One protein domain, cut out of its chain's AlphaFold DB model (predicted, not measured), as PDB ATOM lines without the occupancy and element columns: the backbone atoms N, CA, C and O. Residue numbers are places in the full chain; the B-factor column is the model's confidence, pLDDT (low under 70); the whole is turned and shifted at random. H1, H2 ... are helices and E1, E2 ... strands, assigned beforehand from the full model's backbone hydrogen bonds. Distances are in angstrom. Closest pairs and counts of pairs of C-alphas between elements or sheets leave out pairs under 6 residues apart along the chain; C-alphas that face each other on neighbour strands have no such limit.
ATOM      1  N   PRO A 155      27.109 -45.450   6.184       53.88
ATOM      2  CA  PRO A 155      26.048 -45.008   5.320       53.88
ATOM      3  C   PRO A 155      25.038 -46.100   4.971       53.88
ATOM      4  O   PRO A 155      25.418 -47.179   4.518       53.88
ATOM      5  N   CYS A 156      23.744 -45.794   5.086       53.44
ATOM      6  CA  CYS A 156      22.667 -46.676   4.635       53.44
ATOM      7  C   CYS A 156      22.414 -46.513   3.122       53.44
ATOM      8  O   CYS A 156      22.106 -45.399   2.695       53.44
ATOM      9  N   PRO A 157      22.504 -47.580   2.308       54.22
ATOM     10  CA  PRO A 157      22.274 -47.499   0.872       54.22
ATOM     11  C   PRO A 157      20.773 -47.517   0.533       54.22
ATOM     12  O   PRO A 157      20.153 -48.579   0.501       54.22
ATOM     13  N   LEU A 158      20.176 -46.355   0.239       56.97
ATOM     14  CA  LEU A 158      18.760 -46.233  -0.149       56.97
ATOM     15  C   LEU A 158      18.549 -45.197  -1.265       56.97
ATOM     16  O   LEU A 158      19.110 -44.102  -1.270       56.97
ATOM     17  N   ARG A 159      17.661 -45.518  -2.213       47.97
ATOM     18  CA  ARG A 159      17.035 -44.516  -3.087       47.97
ATOM     19  C   ARG A 159      15.993 -43.792  -2.246       47.97
ATOM     20  O   ARG A 159      15.147 -44.502  -1.728       47.97
ATOM     21  N   LEU A 160      16.077 -42.459  -2.120       51.69
ATOM     22  CA  LEU A 160      14.982 -41.483  -1.872       51.69
ATOM     23  C   LEU A 160      15.527 -40.171  -1.247       51.69
ATOM     24  O   LEU A 160      15.182 -39.823  -0.126       51.69
ATOM     25  N   ARG A 161      16.365 -39.399  -1.966       47.41
ATOM     26  CA  ARG A 161      16.996 -38.153  -1.447       47.41
ATOM     27  C   ARG A 161      16.042 -37.210  -0.684       47.41
ATOM     28  O   ARG A 161      16.416 -36.723   0.372       47.41
ATOM     29  N   LYS A 162      14.815 -37.003  -1.181       51.22
ATOM     30  CA  LYS A 162      13.849 -36.058  -0.588       51.22
ATOM     31  C   LYS A 162      13.298 -36.481   0.781       51.22
ATOM     32  O   LYS A 162      13.152 -35.633   1.645       51.22
ATOM     33  N   LEU A 163      13.048 -37.773   1.008       55.75
ATOM     34  CA  LEU A 163      12.534 -38.257   2.302       55.75
ATOM     35  C   LEU A 163      13.584 -38.160   3.421       55.75
ATOM     36  O   LEU A 163      13.246 -38.069   4.597       55.75
ATOM     37  N   PHE A 164      14.869 -38.173   3.062       60.59
ATOM     38  CA  PHE A 164      15.964 -38.202   4.031       60.59
ATOM     39  C   PHE A 164      16.416 -36.816   4.494       60.59
ATOM     40  O   PHE A 164      16.871 -36.682   5.631       60.59
ATOM     41  N   GLU A 165      16.242 -35.784   3.663       61.84
ATOM     42  CA  GLU A 165      16.452 -34.389   4.073       61.84
ATOM     43  C   GLU A 165      15.493 -34.010   5.216       61.84
ATOM     44  O   GLU A 165      15.926 -33.463   6.231       61.84
ATOM     45  N   GLU A 166      14.222 -34.414   5.118       62.25
ATOM     46  CA  GLU A 166      13.205 -34.213   6.163       62.25
ATOM     47  C   GLU A 166      13.505 -35.015   7.444       62.25
ATOM     48  O   GLU A 166      13.220 -34.567   8.557       62.25
ATOM     49  N   ALA A 167      14.151 -36.177   7.312       65.31
ATOM     50  CA  ALA A 167      14.574 -37.012   8.436       65.31
ATOM     51  C   ALA A 167      15.863 -36.517   9.133       65.31
ATOM     52  O   ALA A 167      16.283 -37.106  10.131       65.31
ATOM     53  N   GLY A 168      16.497 -35.446   8.637       70.62
ATOM     54  CA  GLY A 168      17.741 -34.903   9.192       70.62
ATOM     55  C   GLY A 168      18.989 -35.729   8.859       70.62
ATOM     56  O   GLY A 168      19.964 -35.700   9.616       70.62
ATOM     57  N   CYS A 169      18.957 -36.472   7.751       74.38
ATOM     58  CA  CYS A 169      20.048 -37.330   7.294       74.38
ATOM     59  C   CYS A 169      20.926 -36.612   6.263       74.38
ATOM     60  O   CYS A 169      20.449 -35.798   5.475       74.38
ATOM     61  N   VAL A 170      22.211 -36.962   6.218       79.38
ATOM     62  CA  VAL A 170      23.133 -36.504   5.172       79.38
ATOM     63  C   VAL A 170      23.256 -37.597   4.119       79.38
ATOM     64  O   VAL A 170      23.739 -38.683   4.417       79.38
ATOM     65  N   ALA A 171      22.838 -37.311   2.887       81.00
ATOM     66  CA  ALA A 171      22.948 -38.236   1.762       81.00
ATOM     67  C   ALA A 171      24.210 -37.954   0.934       81.00
ATOM     68  O   ALA A 171      24.401 -36.835   0.453       81.00
ATOM     69  N   LYS A 172      25.046 -38.969   0.710       84.19
ATOM     70  CA  LYS A 172      26.229 -38.898  -0.161       84.19
ATOM     71  C   LYS A 172      26.129 -39.938  -1.268       84.19
ATOM     72  O   LYS A 172      25.654 -41.040  -1.045       84.19
ATOM     73  N   LEU A 173      26.540 -39.601  -2.485       86.31
ATOM     74  CA  LEU A 173      26.685 -40.611  -3.535       86.31
ATOM     75  C   LEU A 173      27.890 -41.488  -3.180       86.31
ATOM     76  O   LEU A 173      28.947 -40.943  -2.869       86.31
ATOM     77  N   ARG A 174      27.741 -42.814  -3.215       88.56
ATOM     78  CA  ARG A 174      28.879 -43.715  -3.027       88.56
ATOM     79  C   ARG A 174      29.795 -43.602  -4.235       88.56
ATOM     80  O   ARG A 174      29.342 -43.753  -5.371       88.56
ATOM     81  N   THR A 175      31.072 -43.385  -3.975       89.94
ATOM     82  CA  THR A 175      32.112 -43.277  -4.995       89.94
ATOM     83  C   THR A 175      33.190 -44.336  -4.783       89.94
ATOM     84  O   THR A 175      33.260 -44.974  -3.729       89.94
ATOM     85  N   PHE A 176      33.998 -44.584  -5.809       84.62
ATOM     86  CA  PHE A 176      35.103 -45.533  -5.773       84.62
ATOM     87  C   PHE A 176      36.330 -44.983  -6.509       84.62
ATOM     88  O   PHE A 176      36.211 -44.225  -7.472       84.62
ATOM     89  N   GLY A 177      37.513 -45.411  -6.060       84.00
ATOM     90  CA  GLY A 177      38.798 -45.010  -6.628       84.00
ATOM     91  C   GLY A 177      39.217 -43.587  -6.255       84.00
ATOM     92  O   GLY A 177      38.470 -42.829  -5.643       84.00
ATOM     93  N   GLU A 178      40.438 -43.217  -6.644       80.94
ATOM     94  CA  GLU A 178      41.025 -41.900  -6.338       80.94
ATOM     95  C   GLU A 178      40.294 -40.737  -7.023       80.94
ATOM     96  O   GLU A 178      40.355 -39.605  -6.560       80.94
ATOM     97  N   LYS A 179      39.589 -41.018  -8.125       84.00
ATOM     98  CA  LYS A 179      38.836 -40.027  -8.906       84.00
ATOM     99  C   LYS A 179      37.402 -39.810  -8.414       84.00
ATOM    100  O   LYS A 179      36.662 -39.076  -9.059       84.00
ATOM    101  N   GLU A 180      37.008 -40.466  -7.321       88.62
ATOM    102  CA  GLU A 180      35.651 -40.409  -6.764       88.62
ATOM    103  C   GLU A 180      34.548 -40.692  -7.804       88.62
ATOM    104  O   GLU A 180      33.486 -40.066  -7.814       88.62
ATOM    105  N   GLU A 181      34.772 -41.666  -8.687       90.06
ATOM    106  CA  GLU A 181      33.779 -42.035  -9.694       90.06
ATOM    107  C   GLU A 181      32.559 -42.691  -9.025       90.06
ATOM    108  O   GLU A 181      32.726 -43.448  -8.063       90.06
ATOM    109  N   PRO A 182      31.323 -42.442  -9.499       90.50
ATOM    110  CA  PRO A 182      30.131 -43.064  -8.936       90.50
ATOM    111  C   PRO A 182      30.228 -44.591  -8.918       90.50
ATOM    112  O   PRO A 182      30.458 -45.225  -9.947       90.50
ATOM    113  N   TYR A 183      29.979 -45.195  -7.758       88.56
ATOM    114  CA  TYR A 183      29.930 -46.645  -7.644       88.56
ATOM    115  C   TYR A 183      28.689 -47.192  -8.359       88.56
ATOM    116  O   TYR A 183      27.554 -46.810  -8.045       88.56
ATOM    117  N   VAL A 184      28.903 -48.125  -9.288       88.12
ATOM    118  CA  VAL A 184      27.845 -48.791 -10.056       88.12
ATOM    119  C   VAL A 184      27.717 -50.241  -9.601       88.12
ATOM    120  O   VAL A 184      28.660 -51.023  -9.680       88.12
ATOM    121  N   THR A 185      26.528 -50.599  -9.124       89.88
ATOM    122  CA  THR A 185      26.188 -51.967  -8.702       89.88
ATOM    123  C   THR A 185      26.104 -52.945  -9.878       89.88
ATOM    124  O   THR A 185      25.917 -52.550 -11.028       89.88
ATOM    125  N   ASP A 186      26.083 -54.246  -9.572       88.25
ATOM    126  CA  ASP A 186      25.843 -55.322 -10.548       88.25
ATOM    127  C   ASP A 186      24.547 -55.168 -11.354       88.25
ATOM    128  O   ASP A 186      24.423 -55.722 -12.447       88.25
ATOM    129  N   ASN A 187      23.572 -54.444 -10.802       89.19
ATOM    130  CA  ASN A 187      22.276 -54.168 -11.412       89.19
ATOM    131  C   ASN A 187      22.204 -52.762 -12.036       89.19
ATOM    132  O   ASN A 187      21.108 -52.250 -12.239       89.19
ATOM    133  N   VAL A 188      23.352 -52.136 -12.322       88.50
ATOM    134  CA  VAL A 188      23.469 -50.845 -13.032       88.50
ATOM    135  C   VAL A 188      22.745 -49.699 -12.306       88.50
ATOM    136  O   VAL A 188      22.232 -48.757 -12.901       88.50
ATOM    137  N   ASN A 189      22.703 -49.779 -10.977       86.56
ATOM    138  CA  ASN A 189      22.212 -48.711 -10.108       86.56
ATOM    139  C   ASN A 189      23.366 -48.007  -9.395       86.56
ATOM    140  O   ASN A 189      24.376 -48.640  -9.084       86.56
ATOM    141  N   PHE A 190      23.153 -46.738  -9.049       87.19
ATOM    142  CA  PHE A 190      23.989 -46.001  -8.105       87.19
ATOM    143  C   PHE A 190      23.581 -46.282  -6.661       87.19
ATOM    144  O   PHE A 190      22.407 -46.532  -6.374       87.19
ATOM    145  N   ILE A 191      24.547 -46.169  -5.752       84.12
ATOM    146  CA  ILE A 191      24.311 -46.244  -4.311       84.12
ATOM    147  C   ILE A 191      24.374 -44.845  -3.709       84.12
ATOM    148  O   ILE A 191      25.321 -44.103  -3.954       84.12
ATOM    149  N   VAL A 192      23.372 -44.499  -2.903       82.81
ATOM    150  CA  VAL A 192      23.380 -43.293  -2.075       82.81
ATOM    151  C   VAL A 192      23.412 -43.712  -0.622       82.81
ATOM    152  O   VAL A 192      22.537 -44.427  -0.154       82.81
ATOM    153  N   ASP A 193      24.439 -43.223   0.035       82.75
ATOM    154  CA  ASP A 193      24.910 -43.516   1.361       82.75
ATOM    155  C   ASP A 193      24.355 -42.482   2.355       82.75
ATOM    156  O   ASP A 193      24.657 -41.291   2.255       82.75
ATOM    157  N   LEU A 194      23.500 -42.915   3.286       78.81
ATOM    158  CA  LEU A 194      22.812 -42.033   4.238       78.81
ATOM    159  C   LEU A 194      23.433 -42.088   5.631       78.81
ATOM    160  O   LEU A 194      23.475 -43.149   6.248       78.81
ATOM    161  N   TYR A 195      23.826 -40.931   6.149       76.06
ATOM    162  CA  TYR A 195      24.385 -40.768   7.486       76.06
ATOM    163  C   TYR A 195      23.363 -40.103   8.404       76.06
ATOM    164  O   TYR A 195      22.825 -39.037   8.086       76.06
TER     165      TYR A 195
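Overview. This is residues 155 to 195 of the 205 residues of the protein "Ribose-5-phosphate isomerase" of Phaseolus angularis (UniProt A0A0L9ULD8). With little regular structure, this is a small hairpin of strands E1 and E2, with the short helix H1 over one face and a long loop, residues 174 to 191, joining the two strands. Residues 156 to 157 pair briefly with E2, antiparallel. The printed part has 41 residues, in the order H1, E1, E2; 15 are in named elements, mixed helix and strand. It is only just compact, close to loose, with a radius of gyration of the C-alphas of 10.8 A and spans of 30 by 22 by 13 A.

Along the chain. Find C-alpha 169 at (20.048, -37.330, 7.294); E1, residues 169 to 173, runs 13.1 A from there. E2, residues 192 to 195, ends at C-alpha 195, (24.385, -40.768, 7.486). H1 is residues 161 to 166.

Arrangement. E1 and E2 are antiparallel at 148 degrees; look for N 172 and O 193, within hydrogen-bond range at 2.8 A. The closest C-alphas of H1 and E1, Arg 161 and Ala 171, are 6.8 A apart. In H1, 1 of 2 O i to N i+4 pairs is within range.

Size, cuts and confidence. The C-alphas of Glu 166 and Glu 178 are farthest apart, 31.5 A. The printed part has no cut. The link E1 to E2 is long; residues 155 to 167 have pLDDT under 70.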